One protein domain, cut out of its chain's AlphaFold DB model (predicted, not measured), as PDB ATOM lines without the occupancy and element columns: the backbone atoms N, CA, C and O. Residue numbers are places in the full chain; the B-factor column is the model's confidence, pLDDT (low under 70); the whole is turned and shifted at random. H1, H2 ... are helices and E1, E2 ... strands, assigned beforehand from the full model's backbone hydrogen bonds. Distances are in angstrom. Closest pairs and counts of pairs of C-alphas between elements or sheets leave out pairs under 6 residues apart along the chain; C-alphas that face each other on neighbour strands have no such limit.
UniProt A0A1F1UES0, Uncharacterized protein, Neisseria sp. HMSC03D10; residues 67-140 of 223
ATOM      1  N   LYS A  67       5.535  14.275  10.244       85.38
ATOM      2  CA  LYS A  67       5.281  12.817  10.224       85.38
ATOM      3  C   LYS A  67       5.269  12.253  11.655       85.38
ATOM      4  O   LYS A  67       6.093  12.643  12.486       85.38
ATOM      5  N   LEU A  68       4.327  11.346  11.930       88.38
ATOM      6  CA  LEU A  68       4.341  10.538  13.153       88.38
ATOM      7  C   LEU A  68       5.584   9.636  13.122       88.38
ATOM      8  O   LEU A  68       5.778   8.911  12.144       88.38
ATOM      9  N   LYS A  69       6.442   9.714  14.141       88.12
ATOM     10  CA  LYS A  69       7.704   8.960  14.170       88.12
ATOM     11  C   LYS A  69       7.452   7.466  14.393       88.12
ATOM     12  O   LYS A  69       6.405   7.060  14.908       88.12
ATOM     13  N   ASP A  70       8.433   6.643  14.049       84.06
ATOM     14  CA  ASP A  70       8.382   5.211  14.339       84.06
ATOM     15  C   ASP A  70       8.376   4.986  15.858       84.06
ATOM     16  O   ASP A  70       9.042   5.694  16.611       84.06
ATOM     17  N   GLY A  71       7.523   4.074  16.329       84.62
ATOM     18  CA  GLY A  71       7.275   3.851  17.762       84.62
ATOM     19  C   GLY A  71       6.482   4.956  18.481       84.62
ATOM     20  O   GLY A  71       5.922   4.707  19.548       84.62
ATOM     21  N   GLU A  72       6.350   6.156  17.904       87.81
ATOM     22  CA  GLU A  72       5.554   7.238  18.489       87.81
ATOM     23  C   GLU A  72       4.059   6.931  18.381       87.81
ATOM     24  O   GLU A  72       3.540   6.665  17.296       87.81
ATOM     25  N   ARG A  73       3.337   6.998  19.498       85.69
ATOM     26  CA  ARG A  73       1.887   6.795  19.514       85.69
ATOM     27  C   ARG A  73       1.152   8.121  19.441       85.69
ATOM     28  O   ARG A  73       1.497   9.065  20.150       85.69
ATOM     29  N   LEU A  74       0.093   8.150  18.639       89.38
ATOM     30  CA  LEU A  74      -0.822   9.280  18.626       89.38
ATOM     31  C   LEU A  74      -1.559   9.349  19.974       89.38
ATOM     32  O   LEU A  74      -2.047   8.336  20.483       89.38
ATOM     33  N   LYS A  75      -1.631  10.536  20.574       88.50
ATOM     34  CA  LYS A  75      -2.328  10.762  21.843       88.50
ATOM     35  C   LYS A  75      -3.822  10.961  21.593       88.50
ATOM     36  O   LYS A  75      -4.237  11.498  20.564       88.50
ATOM     37  N   VAL A  76      -4.649  10.558  22.557       85.81
ATOM     38  CA  VAL A  76      -6.079  10.901  22.543       85.81
ATOM     39  C   VAL A  76      -6.215  12.420  22.496       85.81
ATOM     40  O   VAL A  76      -5.494  13.134  23.188       85.81
ATOM     41  N   GLY A  77      -7.104  12.918  21.641       77.12
ATOM     42  CA  GLY A  77      -7.274  14.350  21.446       77.12
ATOM     43  C   GLY A  77      -6.191  15.024  20.589       77.12
ATOM     44  O   GLY A  77      -6.343  16.198  20.255       77.12
ATOM     45  N   GLN A  78      -5.137  14.323  20.170       85.44
ATOM     46  CA  GLN A  78      -4.122  14.908  19.298       85.44
ATOM     47  C   GLN A  78      -4.677  15.123  17.891       85.44
ATOM     48  O   GLN A  78      -5.279  14.220  17.300       85.44
ATOM     49  N   ARG A  79      -4.481  16.334  17.361       84.62
ATOM     50  CA  ARG A  79      -4.918  16.692  16.012       84.62
ATOM     51  C   ARG A  79      -3.893  16.217  14.991       84.62
ATOM     52  O   ARG A  79      -2.687  16.394  15.172       84.62
ATOM     53  N   PHE A  80      -4.381  15.639  13.905       88.19
ATOM     54  CA  PHE A  80      -3.545  15.181  12.804       88.19
ATOM     55  C   PHE A  80      -4.258  15.330  11.464       88.19
ATOM     56  O   PHE A  80      -5.485  15.282  11.401       88.19
ATOM     57  N   ILE A  81      -3.501  15.456  10.381       85.81
ATOM     58  CA  ILE A  81      -4.004  15.269   9.022       85.81
ATOM     59  C   ILE A  81      -3.732  13.835   8.585       85.81
ATOM     60  O   ILE A  81      -2.656  13.283   8.815       85.81
ATOM     61  N   TYR A  82      -4.717  13.232   7.920       87.69
ATOM     62  CA  TYR A  82      -4.531  11.981   7.194       87.69
ATOM     63  C   TYR A  82      -4.384  12.259   5.699       87.69
ATOM     64  O   TYR A  82      -5.084  13.116   5.169       87.69
ATOM     65  N   LEU A  83      -3.503  11.541   5.001       79.12
ATOM     66  CA  LEU A  83      -3.164  11.829   3.597       79.12
ATOM     67  C   LEU A  83      -3.720  10.820   2.582       79.12
ATOM     68  O   LEU A  83      -3.464  10.953   1.389       79.12
ATOM     69  N   SER A  84      -4.465   9.805   3.028       81.50
ATOM     70  CA  SER A  84      -4.889   8.698   2.161       81.50
ATOM     71  C   SER A  84      -6.407   8.503   2.097       81.50
ATOM     72  O   SER A  84      -7.164   8.797   3.026       81.50
ATOM     73  N   GLY A  85      -6.865   7.966   0.967       80.44
ATOM     74  CA  GLY A  85      -8.242   7.529   0.756       80.44
ATOM     75  C   GLY A  85      -9.299   8.621   0.951       80.44
ATOM     76  O   GLY A  85      -9.061   9.809   0.752       80.44
ATOM     77  N   LYS A  86     -10.503   8.200   1.357       79.75
ATOM     78  CA  LYS A  86     -11.661   9.085   1.597       79.75
ATOM     79  C   LYS A  86     -11.470  10.067   2.758       79.75
ATOM     80  O   LYS A  86     -12.296  10.949   2.963       79.75
ATOM     81  N   HIS A  87     -10.414   9.871   3.539       80.12
ATOM     82  CA  HIS A  87     -10.145  10.617   4.754       80.12
ATOM     83  C   HIS A  87      -9.097  11.718   4.571       80.12
ATOM     84  O   HIS A  87      -8.846  12.450   5.531       80.12
ATOM     85  N   ALA A  88      -8.517  11.816   3.371       80.19
ATOM     86  CA  ALA A  88      -7.398  12.682   3.051       80.19
ATOM     87  C   ALA A  88      -7.705  14.180   3.237       80.19
ATOM     88  O   ALA A  88      -8.791  14.640   2.883       80.19
ATOM     89  N   GLY A  89      -6.726  14.935   3.743       67.75
ATOM     90  CA  GLY A  89      -6.719  16.404   3.742       67.75
ATOM     91  C   GLY A  89      -7.634  17.073   4.770       67.75
ATOM     92  O   GLY A  89      -7.835  18.278   4.698       67.75
ATOM     93  N   ARG A  90      -8.202  16.314   5.713       74.25
ATOM     94  CA  ARG A  90      -8.977  16.861   6.836       74.25
ATOM     95  C   ARG A  90      -8.199  16.715   8.130       74.25
ATOM     96  O   ARG A  90      -7.510  15.708   8.314       74.25
ATOM     97  N   ILE A  91      -8.374  17.681   9.026       80.50
ATOM     98  CA  ILE A  91      -7.900  17.573  10.401       80.50
ATOM     99  C   ILE A  91      -8.799  16.584  11.140       80.50
ATOM    100  O   ILE A  91     -10.022  16.626  11.030       80.50
ATOM    101  N   ARG A  92      -8.171  15.672  11.868       87.06
ATOM    102  CA  ARG A  92      -8.802  14.554  12.561       87.06
ATOM    103  C   ARG A  92      -8.334  14.492  13.993       87.06
ATOM    104  O   ARG A  92      -7.278  15.015  14.344       87.06
ATOM    105  N   GLN A  93      -9.140  13.824  14.805       86.94
ATOM    106  CA  GLN A  93      -8.888  13.659  16.223       86.94
ATOM    107  C   GLN A  93      -9.600  12.402  16.716       86.94
ATOM    108  O   GLN A  93     -10.794  12.201  16.465       86.94
ATOM    109  N   PHE A  94      -8.876  11.554  17.439       90.81
ATOM    110  CA  PHE A  94      -9.489  10.426  18.125       90.81
ATOM    111  C   PHE A  94     -10.019  10.847  19.492       90.81
ATOM    112  O   PHE A  94      -9.287  11.435  20.290       90.81
ATOM    113  N   LYS A  95     -11.266  10.462  19.782       87.81
ATOM    114  CA  LYS A  95     -11.836  10.493  21.134       87.81
ATOM    115  C   LYS A  95     -11.243   9.391  22.002       87.81
ATOM    116  O   LYS A  95     -10.970   9.620  23.164       87.81
ATOM    117  N   ASN A  96     -11.052   8.209  21.416       88.94
ATOM    118  CA  ASN A  96     -10.452   7.040  22.056       88.94
ATOM    119  C   ASN A  96      -9.556   6.335  21.042       88.94
ATOM    120  O   ASN A  96      -9.963   6.203  19.887       88.94
ATOM    121  N   ILE A  97      -8.398   5.837  21.477       90.19
ATOM    122  CA  ILE A  97      -7.447   5.099  20.635       90.19
ATOM    123  C   ILE A  97      -7.278   3.697  21.208       90.19
ATOM    124  O   ILE A  97      -6.987   3.523  22.393       90.19
ATOM    125  N   LYS A  98      -7.461   2.681  20.367       88.06
ATOM    126  CA  LYS A  98      -7.276   1.284  20.756       88.06
ATOM    127  C   LYS A  98      -5.787   0.965  20.930       88.06
ATOM    128  O   LYS A  98      -4.950   1.307  20.099       88.06
ATOM    129  N   THR A  99      -5.479   0.240  21.994       86.75
ATOM    130  CA  THR A  99      -4.166  -0.349  22.294       86.75
ATOM    131  C   THR A  99      -4.162  -1.846  21.991       86.75
ATOM    132  O   THR A  99      -5.234  -2.459  21.932       86.75
ATOM    133  N   ALA A 100      -2.974  -2.451  21.897       84.38
ATOM    134  CA  ALA A 100      -2.819  -3.906  21.843       84.38
ATOM    135  C   ALA A 100      -3.574  -4.596  22.994       84.38
ATOM    136  O   ALA A 100      -4.400  -5.474  22.758       84.38
ATOM    137  N   ALA A 101      -3.393  -4.103  24.225       84.44
ATOM    138  CA  ALA A 101      -4.076  -4.618  25.412       84.44
ATOM    139  C   ALA A 101      -5.611  -4.513  25.315       84.44
ATOM    140  O   ALA A 101      -6.322  -5.461  25.640       84.44
ATOM    141  N   SER A 102      -6.143  -3.384  24.833       80.62
ATOM    142  CA  SER A 102      -7.595  -3.207  24.673       80.62
ATOM    143  C   SER A 102      -8.178  -4.052  23.539       80.62
ATOM    144  O   SER A 102      -9.331  -4.456  23.610       80.62
ATOM    145  N   ALA A 103      -7.395  -4.323  22.493       76.94
ATOM    146  CA  ALA A 103      -7.822  -5.133  21.359       76.94
ATOM    147  C   ALA A 103      -7.801  -6.634  21.686       76.94
ATOM    148  O   ALA A 103      -8.635  -7.375  21.171       76.94
ATOM    149  N   ALA A 104      -6.896  -7.067  22.573       79.75
ATOM    150  CA  ALA A 104      -6.862  -8.430  23.099       79.75
ATOM    151  C   ALA A 104      -8.110  -8.762  23.940       79.75
ATOM    152  O   ALA A 104      -8.594  -9.892  23.916       79.75
ATOM    153  N   LYS A 105      -8.689  -7.765  24.623       80.69
ATOM    154  CA  LYS A 105      -9.967  -7.885  25.342       80.69
ATOM    155  C   LYS A 105     -11.145  -7.755  24.369       80.69
ATOM    156  O   LYS A 105     -11.792  -6.710  24.290       80.69
ATOM    157  N   LYS A 106     -11.405  -8.808  23.587       68.81
ATOM    158  CA  LYS A 106     -12.506  -8.827  22.608       68.81
ATOM    159  C   LYS A 106     -13.851  -8.586  23.304       68.81
ATOM    160  O   LYS A 106     -14.301  -9.416  24.081       68.81
ATOM    161  N   SER A 107     -14.517  -7.479  22.978       69.38
ATOM    162  CA  SER A 107     -15.888  -7.191  23.436       69.38
ATOM    163  C   SER A 107     -16.965  -7.674  22.460       69.38
ATOM    164  O   SER A 107     -18.136  -7.759  22.812       69.38
ATOM    165  N   ARG A 108     -16.579  -7.981  21.215       71.06
ATOM    166  CA  ARG A 108     -17.436  -8.550  20.165       71.06
ATOM    167  C   ARG A 108     -16.661  -9.599  19.381       71.06
ATOM    168  O   ARG A 108     -15.467  -9.403  19.135       71.06
ATOM    169  N   ALA A 109     -17.343 -10.648  18.924       76.00
ATOM    170  CA  ALA A 109     -16.739 -11.741  18.156       76.00
ATOM    171  C   ALA A 109     -15.990 -11.257  16.896       76.00
ATOM    172  O   ALA A 109     -14.930 -11.778  16.566       76.00
ATOM    173  N   ASN A 110     -16.485 -10.196  16.249       76.12
ATOM    174  CA  ASN A 110     -15.906  -9.600  15.042       76.12
ATOM    175  C   ASN A 110     -14.896  -8.467  15.310       76.12
ATOM    176  O   ASN A 110     -14.591  -7.677  14.413       76.12
ATOM    177  N   THR A 111     -14.384  -8.338  16.537       71.50
ATOM    178  CA  THR A 111     -13.356  -7.333  16.833       71.50
ATOM    179  C   THR A 111     -12.068  -7.697  16.098       71.50
ATOM    180  O   THR A 111     -11.452  -8.719  16.391       71.50
ATOM    181  N   ALA A 112     -11.661  -6.850  15.150       73.19
ATOM    182  CA  ALA A 112     -10.413  -7.019  14.411       73.19
ATOM    183  C   ALA A 112      -9.192  -7.097  15.349       73.19
ATOM    184  O   ALA A 112      -9.179  -6.469  16.413       73.19
ATOM    185  N   ALA A 113      -8.170  -7.850  14.932       80.12
ATOM    186  CA  ALA A 113      -6.905  -7.987  15.650       80.12
ATOM    187  C   ALA A 113      -6.087  -6.688  15.612       80.12
ATOM    188  O   ALA A 113      -6.162  -5.931  14.640       80.12
ATOM    189  N   TYR A 114      -5.322  -6.432  16.676       83.19
ATOM    190  CA  TYR A 114      -4.442  -5.267  16.746       83.19
ATOM    191  C   TYR A 114      -3.388  -5.307  15.647       83.19
ATOM    192  O   TYR A 114      -2.775  -6.340  15.406       83.19
ATOM    193  N   ASP A 115      -3.180  -4.162  15.013       86.75
ATOM    194  CA  ASP A 115      -2.259  -3.996  13.902       86.75
ATOM    195  C   ASP A 115      -1.418  -2.742  14.171       86.75
ATOM    196  O   ASP A 115      -1.970  -1.635  14.150       86.75
ATOM    197  N   PRO A 116      -0.115  -2.892  14.469       86.62
ATOM    198  CA  PRO A 116       0.737  -1.782  14.875       86.62
ATOM    199  C   PRO A 116       0.987  -0.777  13.747       86.62
ATOM    200  O   PRO A 116       1.362   0.354  14.043       86.62
ATOM    201  N   GLN A 117       0.732  -1.129  12.477       89.62
ATOM    202  CA  GLN A 117       0.876  -0.202  11.347       89.62
ATOM    203  C   GLN A 117      -0.244   0.847  11.302       89.62
ATOM    204  O   GLN A 117      -0.194   1.801  10.518       89.62
ATOM    205  N   TYR A 118      -1.271   0.708  12.145       92.81
ATOM    206  CA  TYR A 118      -2.434   1.579  12.123       92.81
ATOM    207  C   TYR A 118      -2.786   2.149  13.491       92.81
ATOM    208  O   TYR A 118      -2.826   1.455  14.503       92.81
ATOM    209  N   GLU A 119      -3.175   3.420  13.479       91.94
ATOM    210  CA  GLU A 119      -3.895   4.044  14.581       91.94
ATOM    211  C   GLU A 119      -5.396   3.907  14.338       91.94
ATOM    212  O   GLU A 119      -5.899   4.164  13.241       91.94
ATOM    213  N   TRP A 120      -6.138   3.483  15.353       90.56
ATOM    214  CA  TRP A 120      -7.560   3.189  15.208       90.56
ATOM    215  C   TRP A 120      -8.343   3.413  16.491       90.56
ATOM    216  O   TRP A 120      -7.829   3.266  17.601       90.56
ATOM    217  N   GLY A 121      -9.615   3.754  16.342       90.94
ATOM    218  CA  GLY A 121     -10.440   4.156  17.470       90.94
ATOM    219  C   GLY A 121     -11.649   4.977  17.053       90.94
ATOM    220  O   GLY A 121     -11.941   5.090  15.864       90.94
ATOM    221  N   TYR A 122     -12.365   5.527  18.034       91.38
ATOM    222  CA  TYR A 122     -13.518   6.382  17.761       91.38
ATOM    223  C   TYR A 122     -13.028   7.761  17.329       91.38
ATOM    224  O   TYR A 122     -12.412   8.481  18.119       91.38
ATOM    225  N   GLU A 123     -13.278   8.115  16.076       90.69
ATOM    226  CA  GLU A 123     -12.798   9.341  15.456       90.69
ATOM    227  C   GLU A 123     -13.942  10.345  15.304       90.69
ATOM    228  O   GLU A 123     -15.059   9.991  14.919       90.69
ATOM    229  N   LEU A 124     -13.674  11.595  15.687       81.00
ATOM    230  CA  LEU A 124     -14.722  12.590  15.908       81.00
ATOM    231  C   LEU A 124     -15.373  13.087  14.612       81.00
ATOM    232  O   LEU A 124     -16.583  13.303  14.597       81.00
ATOM    233  N   GLU A 125     -14.610  13.204  13.526       78.69
ATOM    234  CA  GLU A 125     -15.111  13.699  12.236       78.69
ATOM    235  C   GLU A 125     -16.064  12.697  11.565       78.69
ATOM    236  O   GLU A 125     -17.070  13.059  10.962       78.69
ATOM    237  N   THR A 126     -15.755  11.406  11.668       84.25
ATOM    238  CA  THR A 126     -16.564  10.304  11.136       84.25
ATOM    239  C   THR A 126     -17.633   9.833  12.111       84.25
ATOM    240  O   THR A 126     -18.512   9.074  11.705       84.25
ATOM    241  N   ARG A 127     -17.562  10.255  13.383       87.25
ATOM    242  CA  ARG A 127     -18.431   9.805  14.487       87.25
ATOM    243  C   ARG A 127     -18.512   8.281  14.592       87.25
ATOM    244  O   ARG A 127     -19.555   7.712  14.916       87.25
ATOM    245  N   GLY A 128     -17.399   7.608  14.322       88.69
ATOM    246  CA  GLY A 128     -17.347   6.155  14.243       88.69
ATOM    247  C   GLY A 128     -15.942   5.603  14.421       88.69
ATOM    248  O   GLY A 128     -14.977   6.338  14.623       88.69
ATOM    249  N   VAL A 129     -15.827   4.275  14.362       89.25
ATOM    250  CA  VAL A 129     -14.520   3.615  14.435       89.25
ATOM    251  C   VAL A 129     -13.805   3.770  13.097       89.25
ATOM    252  O   VAL A 129     -14.239   3.215  12.090       89.25
ATOM    253  N   SER A 130     -12.694   4.499  13.107       92.25
ATOM    254  CA  SER A 130     -11.814   4.679  11.952       92.25
ATOM    255  C   SER A 130     -10.447   4.044  12.206       92.25
ATOM    256  O   SER A 130     -10.017   3.918  13.353       92.25
ATOM    257  N   LYS A 131      -9.775   3.631  11.125       92.06
ATOM    258  CA  LYS A 131      -8.435   3.025  11.114       92.06
ATOM    259  C   LYS A 131      -7.576   3.785  10.093       92.06
ATOM    260  O   LYS A 131      -7.956   3.881   8.926       92.06
ATOM    261  N   PHE A 132      -6.442   4.333  10.524       92.88
ATOM    262  CA  PHE A 132      -5.531   5.156   9.722       92.88
ATOM    263  C   PHE A 132      -4.139   4.541   9.722       92.88
ATOM    264  O   PHE A 132      -3.593   4.259  10.782       92.88
ATOM    265  N   ASN A 133      -3.565   4.325   8.539       93.06
ATOM    266  CA  ASN A 133      -2.198   3.826   8.434       93.06
ATOM    267  C   ASN A 133      -1.222   4.941   8.854       93.06
ATOM    268  O   ASN A 133      -1.331   6.075   8.375       93.06
ATOM    269  N   ARG A 134      -0.285   4.605   9.743       92.94
ATOM    270  CA  ARG A 134       0.688   5.528  10.343       92.94
ATOM    271  C   ARG A 134       1.514   6.296   9.310       92.94
ATOM    272  O   ARG A 134       1.763   7.483   9.514       92.94
ATOM    273  N   ASP A 135       1.824   5.693   8.161       87.19
ATOM    274  CA  ASP A 135       2.607   6.320   7.082       87.19
ATOM    275  C   ASP A 135       1.973   7.615   6.553       87.19
ATOM    276  O   ASP A 135       2.657   8.538   6.093       87.19
ATOM    277  N   TYR A 136       0.647   7.709   6.661       89.75
ATOM    278  CA  TYR A 136      -0.155   8.812   6.143       89.75
ATOM    279  C   TYR A 136      -0.651   9.764   7.238       89.75
ATOM    280  O   TYR A 136      -1.464  10.634   6.931       89.75
ATOM    281  N   ILE A 137      -0.197   9.617   8.488       90.25
ATOM    282  CA  ILE A 137      -0.538  10.518   9.598       90.25
ATOM    283  C   ILE A 137       0.483  11.656   9.677       90.25
ATOM    284  O   ILE A 137       1.699  11.438   9.606       90.25
ATOM    285  N   ARG A 138      -0.014  12.885   9.821       87.81
ATOM    286  CA  ARG A 138       0.777  14.100  10.047       87.81
ATOM    287  C   ARG A 138       0.264  14.819  11.277       87.81
ATOM    288  O   ARG A 138      -0.868  15.282  11.296       87.81
ATOM    289  N   VAL A 139       1.072  14.830  12.322       87.31
ATOM    290  CA  VAL A 139       0.724  15.346  13.641       87.31
ATOM    291  C   VAL A 139       0.908  16.860  13.662       87.31
ATOM    292  O   VAL A 139       1.962  17.354  13.270       87.31
ATOM    293  N   LEU A 140      -0.092  17.588  14.157       78.06
ATOM    294  CA  LEU A 140      -0.122  19.057  14.149       78.06
ATOM    295  C   LEU A 140       0.565  19.713  15.364       78.06
ATOM    296  O   LEU A 140       0.216  20.831  15.735       78.06
TER     297      LEU A 140
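This is residues 67 to 140 of the 223 residues of an uncharacterized protein of Neisseria sp. HMSC03D10 (UniProt A0A1F1UES0). What shape does this domain have? It is one strongly twisted sheet of five strands, curled like part of a small barrel that stays open, with the short helix H1 and a long loop extending from one end; residues 105 to 110 of that loop stick out. What is it made of? The printed part has 74 residues with five named strands and one named helix, in the order E1, E2, H1, E3, E4, E5; the sheet runs E4, E3, E2, E1, E5 and is antiparallel throughout. How is it classed and how large is it? It is mostly strand, though under half of the residues are in named elements, and it is compact, with a radius of gyration of the C-alphas of 11.9 A and spans of 33 by 26 by 21 A.

Where are the strands? E4 is residues 128 to 133, 16.4 A long, E3 is residues 118 to 123, 13.4 A, and E2 is residues 91 to 97, 16.1 A. E1 is residues 79 to 82, beginning at C-alpha 79 (-4.918, 16.692, 16.012), and E5 is residues 137 to 139, ending at C-alpha 139 (0.724, 15.346, 13.641). Where is the helix? H1 is residues 100 to 104, beginning at C-alpha 100 (-2.819, -3.906, 21.843).

How do the strands pair? In the hairpin E3 and E4, at 159 degrees, N 121 and O 130 are 3.0 A apart, within hydrogen-bond range. E2 is staggered: its residues 94 to 97 pair with E3, with N 95 and O 122 at 2.8 A, and its residues 91 to 93 pair with E1, with N 92 and O 80 at 2.8 A; E1 and E2 are a hairpin. E1 and E5 are antiparallel at 151 degrees, with N 81 and O 138 at 2.8 A. How do the edges stand? The edge strands E4 and E5 meet only through their link, while the closest C-alphas of E1 and E4, those of Tyr 82 and Phe 132, are 7.3 A apart. Where does the helix stand? H1 is not on the sheet and is apart from E1, E4 and E5; its O i to N i+4 pair is within hydrogen-bond range.

How far does it reach? The two C-alphas farthest apart, those of Ala 109 and Leu 140, are 35.2 A apart. Which links are long? The link from H1 to E3, of 13 residues, is long, and residues 105 to 110 in it stand free. Is anything cut or uncertain? The printed part has no cut; its mean pLDDT is 84.4, with residue 89 and residues 106 to 107 under 70.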